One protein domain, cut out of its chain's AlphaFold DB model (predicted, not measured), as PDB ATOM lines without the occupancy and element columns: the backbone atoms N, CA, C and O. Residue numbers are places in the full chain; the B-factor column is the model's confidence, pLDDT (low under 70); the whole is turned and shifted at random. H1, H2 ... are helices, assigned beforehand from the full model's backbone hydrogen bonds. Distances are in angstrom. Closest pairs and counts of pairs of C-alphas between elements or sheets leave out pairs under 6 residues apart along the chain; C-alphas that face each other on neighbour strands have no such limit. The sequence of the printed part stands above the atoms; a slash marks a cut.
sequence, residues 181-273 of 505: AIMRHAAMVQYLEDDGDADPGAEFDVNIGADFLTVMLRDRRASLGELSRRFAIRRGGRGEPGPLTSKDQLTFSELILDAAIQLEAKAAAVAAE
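What this domain is: This is residues 181 to 273 of the 505 residues of the protein "Nucleotidyltransferase domain-containing protein" of Sphingomonas alpina (UniProt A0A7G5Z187). One long helix, H4, makes the long axis of an elongated model; the short helix H1 runs side by side with part of it, and the helical hairpin of H2 and H3 stands crosswise, with H2 crossing H1. The end of H4, from residue 264, and Glu 273 stick out free of the body. The printed part has 93 residues with four named helices, in the order H1, H2, H3, H4, and no named strand; the class is all helix. The whole is only just compact, close to loose, with a radius of gyration of the C-alphas of 14.3 A, and its C-alphas span 49 by 29 by 19 A.

How they stand to each other: H1, residues 181 to 193, touches H2, residues 206 to 219; their closest C-alphas, those of Ala 187 and Gly 209, are 3.9 A apart. The lines of H1 and H2 are about perpendicular, at 76 degrees. H2 touches H3, residues 225 to 234, with residues 214 to 218 alone, and the closest C-alphas, those of Leu 217 and Ser 228, are 5.5 A apart. H2 and H3 form a helical hairpin, running opposite ways at a shallow tilt of 26 degrees. H4, residues 246 to 272, touches H1, and the closest C-alphas, those of Ala 186 and Ile 256, are 5.9 A apart. H1 and H4 run the same way at a shallow tilt of 22 degrees. H4 is close to H2 but not clearly touching, with the closest C-alphas, those of Met 216 and Leu 255, 7.2 A apart. H4 is also close to H3 but not clearly touching, with the C-alphas of Leu 227 and Asp 248 closest at 6.7 A. H1 and H3 are apart. In H1, H2, H3 and H4 every O i to N i+4 pair is within hydrogen-bond range.

Where its parts are: H1 begins at C-alpha 181, at (46.563, 119.029, 57.439), and measures 18.8 A from first to last C-alpha. H2 measures 20.2 A and H3 14.3 A. H4 is the longest helix, with 27 residues over 39.1 A, from C-alpha 246 at (39.185, 124.058, 67.942) to C-alpha 272 at (45.688, 141.580, 33.556).

The domain as a whole: The two C-alphas farthest apart are those of Glu 240 and Glu 273, at 50.8 A. Without residues 264 to 273, the body spans 37 by 24 by 20 A. The printed part has no cut. The links from H1 to H2, 12 residues, and from H3 to H4, 11 residues, are long, and the link from H2 to H3 is tight. The mean pLDDT of the printed part is 91.1; residue 198 and residues 271 to 273 are under 70.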
ATOM      1  N   ALA A 181      47.358 118.417  58.499       98.25
ATOM      2  CA  ALA A 181      46.563 119.029  57.439       98.25
ATOM      3  C   ALA A 181      46.724 120.557  57.402       98.25
ATOM      4  O   ALA A 181      46.895 121.099  56.318       98.25
ATOM      5  N   ILE A 182      46.733 121.234  58.555       98.75
ATOM      6  CA  ILE A 182      46.975 122.683  58.633       98.75
ATOM      7  C   ILE A 182      48.376 122.997  58.102       98.75
ATOM      8  O   ILE A 182      48.521 123.838  57.222       98.75
ATOM      9  N   MET A 183      49.393 122.273  58.578       98.62
ATOM     10  CA  MET A 183      50.775 122.501  58.145       98.62
ATOM     11  C   MET A 183      50.953 122.246  56.640       98.62
ATOM     12  O   MET A 183      51.549 123.062  55.956       98.62
ATOM     13  N   ARG A 184      50.363 121.184  56.077       98.62
ATOM     14  CA  ARG A 184      50.434 120.920  54.626       98.62
ATOM     15  C   ARG A 184      49.836 122.040  53.779       98.62
ATOM     16  O   ARG A 184      50.438 122.411  52.787       98.62
ATOM     17  N   HIS A 185      48.677 122.584  54.150       98.69
ATOM     18  CA  HIS A 185      48.083 123.675  53.365       98.69
ATOM     19  C   HIS A 185      48.838 124.997  53.556       98.69
ATOM     20  O   HIS A 185      48.910 125.789  52.627       98.69
ATOM     21  N   ALA A 186      49.472 125.214  54.711       98.44
ATOM     22  CA  ALA A 186      50.421 126.314  54.872       98.44
ATOM     23  C   ALA A 186      51.645 126.150  53.948       98.44
ATOM     24  O   ALA A 186      52.067 127.117  53.321       98.44
ATOM     25  N   ALA A 187      52.168 124.928  53.798       97.50
ATOM     26  CA  ALA A 187      53.276 124.631  52.889       97.50
ATOM     27  C   ALA A 187      52.910 124.859  51.415       97.50
ATOM     28  O   ALA A 187      53.718 125.396  50.667       97.50
ATOM     29  N   MET A 188      51.680 124.522  51.006       97.81
ATOM     30  CA  MET A 188      51.182 124.819  49.655       97.81
ATOM     31  C   MET A 188      51.241 126.312  49.332       97.81
ATOM     32  O   MET A 188      51.603 126.679  48.220       97.81
ATOM     33  N   VAL A 189      50.862 127.162  50.289       96.00
ATOM     34  CA  VAL A 189      50.902 128.616  50.111       96.00
ATOM     35  C   VAL A 189      52.346 129.098  50.012       96.00
ATOM     36  O   VAL A 189      52.670 129.779  49.047       96.00
ATOM     37  N   GLN A 190      53.218 128.693  50.943       94.44
ATOM     38  CA  GLN A 190      54.641 129.057  50.903       94.44
ATOM     39  C   GLN A 190      55.292 128.640  49.576       94.44
ATOM     40  O   GLN A 190      55.965 129.442  48.942       94.44
ATOM     41  N   TYR A 191      55.023 127.417  49.110       92.88
ATOM     42  CA  TYR A 191      55.532 126.911  47.835       92.88
ATOM     43  C   TYR A 191      55.150 127.808  46.648       92.88
ATOM     44  O   TYR A 191      55.963 128.033  45.757       92.88
ATOM     45  N   LEU A 192      53.918 128.325  46.630       90.19
ATOM     46  CA  LEU A 192      53.461 129.246  45.589       90.19
ATOM     47  C   LEU A 192      54.034 130.661  45.748       90.19
ATOM     48  O   LEU A 192      54.248 131.333  44.742       90.19
ATOM     49  N   GLU A 193      54.261 131.133  46.978       87.19
ATOM     50  CA  GLU A 193      54.913 132.429  47.225       87.19
ATOM     51  C   GLU A 193      56.364 132.447  46.730       87.19
ATOM     52  O   GLU A 193      56.816 133.478  46.232       87.19
ATOM     53  N   ASP A 194      57.043 131.302  46.794       84.06
ATOM     54  CA  ASP A 194      58.421 131.115  46.329       84.06
ATOM     55  C   ASP A 194      58.527 130.823  44.814       84.06
ATOM     56  O   ASP A 194      59.580 130.404  44.340       84.06
ATOM     57  N   ASP A 195      57.446 131.032  44.043       79.88
ATOM     58  CA  ASP A 195      57.329 130.713  42.606       79.88
ATOM     59  C   ASP A 195      57.625 129.228  42.267       79.88
ATOM     60  O   ASP A 195      57.961 128.873  41.133       79.88
ATOM     61  N   GLY A 196      57.428 128.347  43.253       73.38
ATOM     62  CA  GLY A 196      57.698 126.915  43.194       73.38
ATOM     63  C   GLY A 196      59.118 126.543  43.631       73.38
ATOM     64  O   GLY A 196      60.111 127.070  43.138       73.38
ATOM     65  N   ASP A 197      59.225 125.552  44.517       70.62
ATOM     66  CA  ASP A 197      60.490 124.883  44.838       70.62
ATOM     67  C   ASP A 197      60.840 123.837  43.757       70.62
ATOM     68  O   ASP A 197      59.965 123.160  43.198       70.62
ATOM     69  N   ALA A 198      62.136 123.697  43.471       69.44
ATOM     70  CA  ALA A 198      62.677 122.664  42.596       69.44
ATOM     71  C   ALA A 198      62.601 121.254  43.216       69.44
ATOM     72  O   ALA A 198      62.766 120.279  42.478       69.44
ATOM     73  N   ASP A 199      62.369 121.136  44.529       80.12
ATOM     74  CA  ASP A 199      62.193 119.861  45.227       80.12
ATOM     75  C   ASP A 199      60.740 119.338  45.136       80.12
ATOM     76  O   ASP A 199      59.818 119.927  45.717       80.12
ATOM     77  N   PRO A 200      60.481 118.225  44.419       80.44
ATOM     78  CA  PRO A 200      59.139 117.668  44.308       80.44
ATOM     79  C   PRO A 200      58.598 117.198  45.665       80.44
ATOM     80  O   PRO A 200      59.151 116.290  46.287       80.44
ATOM     81  N   GLY A 201      57.449 117.733  46.082       87.94
ATOM     82  CA  GLY A 201      56.796 117.381  47.345       87.94
ATOM     83  C   GLY A 201      56.962 118.425  48.447       87.94
ATOM     84  O   GLY A 201      56.294 118.296  49.479       87.94
ATOM     85  N   ALA A 202      57.775 119.467  48.229       90.25
ATOM     86  CA  ALA A 202      57.906 120.603  49.141       90.25
ATOM     87  C   ALA A 202      56.549 121.272  49.435       90.25
ATOM     88  O   ALA A 202      56.296 121.693  50.563       90.25
ATOM     89  N   GLU A 203      55.614 121.256  48.477       93.12
ATOM     90  CA  GLU A 203      54.261 121.793  48.647       93.12
ATOM     91  C   GLU A 203      53.419 121.042  49.702       93.12
ATOM     92  O   GLU A 203      52.335 121.488  50.079       93.12
ATOM     93  N   PHE A 204      53.908 119.899  50.198       96.56
ATOM     94  CA  PHE A 204      53.292 119.110  51.265       96.56
ATOM     95  C   PHE A 204      54.210 118.906  52.485       96.56
ATOM     96  O   PHE A 204      53.860 118.112  53.373       96.56
ATOM     97  N   ASP A 205      55.360 119.585  52.559       96.31
ATOM     98  CA  ASP A 205      56.282 119.452  53.688       96.31
ATOM     99  C   ASP A 205      55.730 120.165  54.932       96.31
ATOM    100  O   ASP A 205      55.540 121.380  54.985       96.31
ATOM    101  N   VAL A 206      55.481 119.388  55.984       97.44
ATOM    102  CA  VAL A 206      54.923 119.896  57.239       97.44
ATOM    103  C   VAL A 206      55.870 120.830  57.996       97.44
ATOM    104  O   VAL A 206      55.387 121.661  58.763       97.44
ATOM    105  N   ASN A 207      57.186 120.731  57.793       96.06
ATOM    106  CA  ASN A 207      58.155 121.634  58.412       96.06
ATOM    107  C   ASN A 207      58.099 123.017  57.769       96.06
ATOM    108  O   ASN A 207      57.970 124.000  58.496       96.06
ATOM    109  N   ILE A 208      58.087 123.071  56.430       95.19
ATOM    110  CA  ILE A 208      57.890 124.311  55.662       95.19
ATOM    111  C   ILE A 208      56.580 124.971  56.095       95.19
ATOM    112  O   ILE A 208      56.545 126.146  56.457       95.19
ATOM    113  N   GLY A 209      55.510 124.180  56.173       97.50
ATOM    114  CA  GLY A 209      54.221 124.646  56.665       97.50
ATOM    115  C   GLY A 209      54.259 125.214  58.083       97.50
ATOM    116  O   GLY A 209      53.672 126.260  58.351       97.50
ATOM    117  N   ALA A 210      54.945 124.544  59.010       97.88
ATOM    118  CA  ALA A 210      55.078 125.010  60.390       97.88
ATOM    119  C   ALA A 210      55.877 126.321  60.501       97.88
ATOM    120  O   ALA A 210      55.549 127.180  61.331       97.88
ATOM    121  N   ASP A 211      56.906 126.489  59.672       96.81
ATOM    122  CA  ASP A 211      57.675 127.729  59.590       96.81
ATOM    123  C   ASP A 211      56.826 128.863  59.019       96.81
ATOM    124  O   ASP A 211      56.754 129.938  59.623       96.81
ATOM    125  N   PHE A 212      56.062 128.600  57.959       97.06
ATOM    126  CA  PHE A 212      55.166 129.596  57.380       97.06
ATOM    127  C   PHE A 212      54.059 130.041  58.349       97.06
ATOM    128  O   PHE A 212      53.785 131.234  58.495       97.06
ATOM    129  N   LEU A 213      53.478 129.115  59.124       98.00
ATOM    130  CA  LEU A 213      52.538 129.468  60.199       98.00
ATOM    131  C   LEU A 213      53.171 130.414  61.232       98.00
ATOM    132  O   LEU A 213      52.494 131.304  61.750       98.00
ATOM    133  N   THR A 214      54.466 130.258  61.524       97.00
ATOM    134  CA  THR A 214      55.190 131.164  62.430       97.00
ATOM    135  C   THR A 214      55.262 132.578  61.854       97.00
ATOM    136  O   THR A 214      55.050 133.541  62.596       97.00
ATOM    137  N   VAL A 215      55.512 132.707  60.547       93.44
ATOM    138  CA  VAL A 215      55.520 133.996  59.835       93.44
ATOM    139  C   VAL A 215      54.139 134.650  59.904       93.44
ATOM    140  O   VAL A 215      54.019 135.750  60.446       93.44
ATOM    141  N   MET A 216      53.080 133.934  59.511       94.50
ATOM    142  CA  MET A 216      51.708 134.462  59.529       94.50
ATOM    143  C   MET A 216      51.263 134.943  60.921       94.50
ATOM    144  O   MET A 216      50.598 135.977  61.053       94.50
ATOM    145  N   LEU A 217      51.639 134.218  61.983       94.81
ATOM    146  CA  LEU A 217      51.343 134.614  63.365       94.81
ATOM    147  C   LEU A 217      52.167 135.823  63.825       94.81
ATOM    148  O   LEU A 217      51.689 136.603  64.653       94.81
ATOM    149  N   ARG A 218      53.399 135.982  63.328       89.00
ATOM    150  CA  ARG A 218      54.253 137.133  63.653       89.00
ATOM    151  C   ARG A 218      53.649 138.423  63.111       89.00
ATOM    152  O   ARG A 218      53.603 139.412  63.843       89.00
ATOM    153  N   ASP A 219      53.138 138.382  61.887       82.69
ATOM    154  CA  ASP A 219      52.566 139.549  61.209       82.69
ATOM    155  C   ASP A 219      51.264 140.023  61.869       82.69
ATOM    156  O   ASP A 219      50.951 141.211  61.872       82.69
ATOM    157  N   ARG A 220      50.546 139.110  62.537       87.75
ATOM    158  CA  ARG A 220      49.311 139.393  63.292       87.75
ATOM    159  C   ARG A 220      49.487 139.290  64.809       87.75
ATOM    160  O   ARG A 220      48.531 139.058  65.548       87.75
ATOM    161  N   ARG A 221      50.704 139.497  65.324       85.75
ATOM    162  CA  ARG A 221      51.015 139.311  66.756       85.75
ATOM    163  C   ARG A 221      50.141 140.145  67.698       85.75
ATOM    164  O   ARG A 221      49.895 139.716  68.824       85.75
ATOM    165  N   ALA A 222      49.692 141.323  67.263       86.38
ATOM    166  CA  ALA A 222      48.851 142.202  68.074       86.38
ATOM    167  C   ALA A 222      47.475 141.585  68.388       86.38
ATOM    168  O   ALA A 222      47.007 141.707  69.517       86.38
ATOM    169  N   SER A 223      46.856 140.897  67.423       89.38
ATOM    170  CA  SER A 223      45.543 140.255  67.577       89.38
ATOM    171  C   SER A 223      45.644 138.783  67.986       89.38
ATOM    172  O   SER A 223      44.769 138.280  68.683       89.38
ATOM    173  N   LEU A 224      46.731 138.095  67.621       94.50
ATOM    174  CA  LEU A 224      46.906 136.650  67.818       94.50
ATOM    175  C   LEU A 224      48.016 136.291  68.818       94.50
ATOM    176  O   LEU A 224      48.583 135.201  68.760       94.50
ATOM    177  N   GLY A 225      48.342 137.185  69.755       92.81
ATOM    178  CA  GLY A 225      49.466 137.005  70.682       92.81
ATOM    179  C   GLY A 225      49.410 135.714  71.511       92.81
ATOM    180  O   GLY A 225      50.444 135.082  71.736       92.81
ATOM    181  N   GLU A 226      48.218 135.281  71.933       94.81
ATOM    182  CA  GLU A 226      48.059 134.033  72.688       94.81
ATOM    183  C   GLU A 226      48.290 132.791  71.818       94.81
ATOM    184  O   GLU A 226      49.051 131.907  72.222       94.81
ATOM    185  N   LEU A 227      47.700 132.753  70.619       97.19
ATOM    186  CA  LEU A 227      47.907 131.680  69.645       97.19
ATOM    187  C   LEU A 227      49.378 131.611  69.209       97.19
ATOM    188  O   LEU A 227      49.972 130.537  69.217       97.19
ATOM    189  N   SER A 228      49.994 132.765  68.935       96.44
ATOM    190  CA  SER A 228      51.425 132.901  68.634       96.44
ATOM    191  C   SER A 228      52.297 132.289  69.724       96.44
ATOM    192  O   SER A 228      53.153 131.449  69.445       96.44
ATOM    193  N   ARG A 229      52.031 132.625  70.992       95.69
ATOM    194  CA  ARG A 229      52.747 132.044  72.132       95.69
ATOM    195  C   ARG A 229      52.530 130.532  72.231       95.69
ATOM    196  O   ARG A 229      53.496 129.803  72.433       95.69
ATOM    197  N   ARG A 230      51.285 130.061  72.108       95.81
ATOM    198  CA  ARG A 230      50.932 128.635  72.213       95.81
ATOM    199  C   ARG A 230      51.625 127.815  71.124       95.81
ATOM    200  O   ARG A 230      52.260 126.813  71.438       95.81
ATOM    201  N   PHE A 231      51.572 128.275  69.878       97.06
ATOM    202  CA  PHE A 231      52.234 127.620  68.751       97.06
ATOM    203  C   PHE A 231      53.762 127.618  68.900       97.06
ATOM    204  O   PHE A 231      54.391 126.582  68.701       97.06
ATOM    205  N   ALA A 232      54.361 128.726  69.354       96.25
ATOM    206  CA  ALA A 232      55.801 128.800  69.602       96.25
ATOM    207  C   ALA A 232      56.276 127.811  70.684       96.25
ATOM    208  O   ALA A 232      57.327 127.196  70.525       96.25
ATOM    209  N   ILE A 233      55.509 127.619  71.766       96.38
ATOM    210  CA  ILE A 233      55.817 126.602  72.788       96.38
ATOM    211  C   ILE A 233      55.769 125.202  72.170       96.38
ATOM    212  O   ILE A 233      56.701 124.422  72.344       96.38
ATOM    213  N   ARG A 234      54.731 124.906  71.380       95.75
ATOM    214  CA  ARG A 234      54.591 123.612  70.694       95.75
ATOM    215  C   ARG A 234      55.676 123.365  69.632       95.75
ATOM    216  O   ARG A 234      55.953 122.219  69.316       95.75
ATOM    217  N   ARG A 235      56.339 124.412  69.128       94.94
ATOM    218  CA  ARG A 235      57.540 124.340  68.263       94.94
ATOM    219  C   ARG A 235      58.857 124.130  69.036       94.94
ATOM    220  O   ARG A 235      59.926 124.220  68.441       94.94
ATOM    221  N   GLY A 236      58.812 123.885  70.349       94.62
ATOM    222  CA  GLY A 236      59.999 123.719  71.202       94.62
ATOM    223  C   GLY A 236      60.429 124.989  71.948       94.62
ATOM    224  O   GLY A 236      61.518 125.043  72.522       94.62
ATOM    225  N   GLY A 237      59.593 126.032  71.948       93.94
ATOM    226  CA  GLY A 237      59.783 127.222  72.776       93.94
ATOM    227  C   GLY A 237      59.606 126.947  74.276       93.94
ATOM    228  O   GLY A 237      59.090 125.916  74.696       93.94
ATOM    229  N   ARG A 238      60.020 127.900  75.123       92.38
ATOM    230  CA  ARG A 238      59.914 127.762  76.588       92.38
ATOM    231  C   ARG A 238      58.458 127.836  77.065       92.38
ATOM    232  O   ARG A 238      57.816 128.869  76.886       92.38
ATOM    233  N   GLY A 239      57.997 126.807  77.769       92.19
ATOM    234  CA  GLY A 239      56.690 126.749  78.427       92.19
ATOM    235  C   GLY A 239      56.132 125.326  78.447       92.19
ATOM    236  O   GLY A 239      56.715 124.434  77.841       92.19
ATOM    237  N   GLU A 240      55.006 125.123  79.129       88.88
ATOM    238  CA  GLU A 240      54.267 123.855  79.075       88.88
ATOM    239  C   GLU A 240      53.410 123.813  77.796       88.88
ATOM    240  O   GLU A 240      52.621 124.744  77.572       88.88
ATOM    241  N   PRO A 241      53.551 122.788  76.937       86.94
ATOM    242  CA  PRO A 241      52.772 122.682  75.711       86.94
ATOM    243  C   PRO A 241      51.304 122.387  76.038       86.94
ATOM    244  O   PRO A 241      50.941 121.293  76.458       86.94
ATOM    245  N   GLY A 242      50.441 123.385  75.832       92.44
ATOM    246  CA  GLY A 242      48.988 123.212  75.870       92.44
ATOM    247  C   GLY A 242      48.421 122.719  74.531       92.44
ATOM    248  O   GLY A 242      49.094 122.828  73.496       92.44
ATOM    249  N   PRO A 243      47.175 122.211  74.515       96.75
ATOM    250  CA  PRO A 243      46.508 121.820  73.280       96.75
ATOM    251  C   PRO A 243      46.129 123.046  72.441       96.75
ATOM    252  O   PRO A 243      45.819 124.104  72.995       96.75
ATOM    253  N   LEU A 244      46.119 122.912  71.111       97.81
ATOM    254  CA  LEU A 244      45.480 123.910  70.245       97.81
ATOM    255  C   LEU A 244      43.967 123.711  70.310       97.81
ATOM    256  O   LEU A 244      43.466 122.624  70.023       97.81
ATOM    257  N   THR A 245      43.230 124.757  70.662       97.75
ATOM    258  CA  THR A 245      41.765 124.712  70.704       97.75
ATOM    259  C   THR A 245      41.182 124.508  69.302       97.75
ATOM    260  O   THR A 245      41.855 124.704  68.288       97.75
ATOM    261  N   SER A 246      39.911 124.117  69.216       98.00
ATOM    262  CA  SER A 246      39.185 124.058  67.942       98.00
ATOM    263  C   SER A 246      39.152 125.426  67.246       98.00
ATOM    264  O   SER A 246      39.327 125.505  66.032       98.00
ATOM    265  N   LYS A 247      39.039 126.513  68.025       98.25
ATOM    266  CA  LYS A 247      39.118 127.891  67.521       98.25
ATOM    267  C   LYS A 247      40.506 128.226  66.976       98.25
ATOM    268  O   LYS A 247      40.585 128.794  65.899       98.25
ATOM    269  N   ASP A 248      41.588 127.815  67.640       98.38
ATOM    270  CA  ASP A 248      42.955 128.016  67.124       98.38
ATOM    271  C   ASP A 248      43.155 127.334  65.763       98.38
ATOM    272  O   ASP A 248      43.751 127.901  64.847       98.38
ATOM    273  N   GLN A 249      42.644 126.107  65.624       98.62
ATOM    274  CA  GLN A 249      42.701 125.347  64.374       98.62
ATOM    275  C   GLN A 249      41.894 126.024  63.257       98.62
ATOM    276  O   GLN A 249      42.352 126.066  62.110       98.62
ATOM    277  N   LEU A 250      40.725 126.586  63.587       98.69
ATOM    278  CA  LEU A 250      39.951 127.414  62.664       98.69
ATOM    279  C   LEU A 250      40.744 128.663  62.254       98.69
ATOM    280  O   LEU A 250      40.909 128.885  61.058       98.69
ATOM    281  N   THR A 251      41.315 129.405  63.209       98.69
ATOM    282  CA  THR A 251      42.118 130.608  62.935       98.69
ATOM    283  C   THR A 251      43.254 130.313  61.966       98.69
ATOM    284  O   THR A 251      43.442 131.041  60.997       98.69
ATOM    285  N   PHE A 252      43.998 129.223  62.173       98.75
ATOM    286  CA  PHE A 252      45.050 128.823  61.238       98.75
ATOM    287  C   PHE A 252      44.528 128.568  59.825       98.75
ATOM    288  O   PHE A 252      45.161 128.961  58.851       98.75
ATOM    289  N   SER A 253      43.373 127.916  59.716       98.69
ATOM    290  CA  SER A 253      42.761 127.598  58.426       98.69
ATOM    291  C   SER A 253      42.293 128.865  57.700       98.69
ATOM    292  O   SER A 253      42.450 128.969  56.487       98.69
ATOM    293  N   GLU A 254      41.793 129.857  58.441       98.69
ATOM    294  CA  GLU A 254      41.415 131.164  57.896       98.69
ATOM    295  C   GLU A 254      42.633 132.021  57.512       98.69
ATOM    296  O   GLU A 254      42.577 132.731  56.511       98.69
ATOM    297  N   LEU A 255      43.758 131.919  58.233       98.31
ATOM    298  CA  LEU A 255      45.022 132.566  57.845       98.31
ATOM    299  C   LEU A 255      45.566 132.001  56.528       98.31
ATOM    300  O   LEU A 255      46.010 132.755  55.665       98.31
ATOM    301  N   ILE A 256      45.486 130.680  56.359       98.62
ATOM    302  CA  ILE A 256      45.849 130.006  55.107       98.62
ATOM    303  C   ILE A 256      44.934 130.474  53.965       98.62
ATOM    304  O   ILE A 256      45.417 130.711  52.859       98.62
ATOM    305  N   LEU A 257      43.632 130.652  54.227       98.06
ATOM    306  CA  LEU A 257      42.699 131.210  53.246       98.06
ATOM    307  C   LEU A 257      43.091 132.635  52.832       98.06
ATOM    308  O   LEU A 257      43.130 132.903  51.636       98.06
ATOM    309  N   ASP A 258      43.409 133.524  53.782       96.06
ATOM    310  CA  ASP A 258      43.866 134.890  53.470       96.06
ATOM    311  C   ASP A 258      45.052 134.862  52.502       96.06
ATOM    312  O   ASP A 258      45.021 135.518  51.461       96.06
ATOM    313  N   ALA A 259      46.081 134.083  52.828       95.44
ATOM    314  CA  ALA A 259      47.296 134.022  52.028       95.44
ATOM    315  C   ALA A 259      47.044 133.409  50.634       95.44
ATOM    316  O   ALA A 259      47.495 133.949  49.624       95.44
ATOM    317  N   ALA A 260      46.217 132.363  50.543       95.75
ATOM    318  CA  ALA A 260      45.803 131.784  49.263       95.75
ATOM    319  C   ALA A 260      45.022 132.783  48.381       95.75
ATOM    320  O   ALA A 260      45.221 132.827  47.167       95.75
ATOM    321  N   ILE A 261      44.165 133.621  48.976       90.94
ATOM    322  CA  ILE A 261      43.434 134.674  48.252       90.94
ATOM    323  C   ILE A 261      44.391 135.741  47.712       90.94
ATOM    324  O   ILE A 261      44.196 136.219  46.591       90.94
ATOM    325  N   GLN A 262      45.426 136.110  48.472       90.19
ATOM    326  CA  GLN A 262      46.429 137.077  48.011       90.19
ATOM    327  C   GLN A 262      47.222 136.553  46.810       90.19
ATOM    328  O   GLN A 262      47.441 137.298  45.855       90.19
ATOM    329  N   LEU A 263      47.586 135.268  46.809       88.81
ATOM    330  CA  LEU A 263      48.239 134.622  45.666       88.81
ATOM    331  C   LEU A 263      47.369 134.668  44.407       88.81
ATOM    332  O   LEU A 263      47.837 135.070  43.341       88.81
ATOM    333  N   GLU A 264      46.087 134.330  44.537       84.44
ATOM    334  CA  GLU A 264      45.130 134.393  43.430       84.44
ATOM    335  C   GLU A 264      44.961 135.830  42.904       84.44
ATOM    336  O   GLU A 264      44.908 136.060  41.695       84.44
ATOM    337  N   ALA A 265      44.907 136.821  43.799       82.56
ATOM    338  CA  ALA A 265      44.827 138.228  43.416       82.56
ATOM    339  C   ALA A 265      46.097 138.702  42.685       82.56
ATOM    340  O   ALA A 265      45.990 139.402  41.676       82.56
ATOM    341  N   LYS A 266      47.286 138.285  43.146       79.12
ATOM    342  CA  LYS A 266      48.575 138.562  42.490       79.12
ATOM    343  C   LYS A 266      48.614 137.949  41.089       79.12
ATOM    344  O   LYS A 266      48.947 138.647  40.134       79.12
ATOM    345  N   ALA A 267      48.222 136.684  40.944       75.56
ATOM    346  CA  ALA A 267      48.178 136.002  39.650       75.56
ATOM    347  C   ALA A 267      47.207 136.686  38.671       75.56
ATOM    348  O   ALA A 267      47.556 136.925  37.514       75.56
ATOM    349  N   ALA A 268      46.017 137.070  39.143       72.81
ATOM    350  CA  ALA A 268      45.046 137.809  38.340       72.81
ATOM    351  C   ALA A 268      45.568 139.195  37.914       72.81
ATOM    352  O   ALA A 268      45.339 139.604  36.775       72.81
ATOM    353  N   ALA A 269      46.292 139.899  38.790       72.56
ATOM    354  CA  ALA A 269      46.911 141.184  38.466       72.56
ATOM    355  C   ALA A 269      47.996 141.045  37.385       72.56
ATOM    356  O   ALA A 269      47.991 141.809  36.424       72.56
ATOM    357  N   VAL A 270      48.857 140.025  37.487       71.25
ATOM    358  CA  VAL A 270      49.876 139.717  36.466       71.25
ATOM    359  C   VAL A 270      49.225 139.354  35.127       71.25
ATOM    360  O   VAL A 270      49.642 139.841  34.081       71.25
ATOM    361  N   ALA A 271      48.166 138.539  35.139       66.81
ATOM    362  CA  ALA A 271      47.443 138.165  33.922       66.81
ATOM    363  C   ALA A 271      46.707 139.346  33.258       66.81
ATOM    364  O   ALA A 271      46.459 139.314  32.051       66.81
ATOM    365  N   ALA A 272      46.348 140.372  34.037       63.94
ATOM    366  CA  ALA A 272      45.688 141.580  33.556       63.94
ATOM    367  C   ALA A 272      46.656 142.622  32.963       63.94
ATOM    368  O   ALA A 272      46.189 143.570  32.324       63.94
ATOM    369  N   GLU A 273      47.977 142.472  33.131       58.47
ATOM    370  CA  GLU A 273      48.935 143.365  32.478       58.47
ATOM    371  C   GLU A 273      48.863 143.207  30.946       58.47
ATOM    372  O   GLU A 273      48.901 142.089  30.421       58.47
TER     373      GLU A 273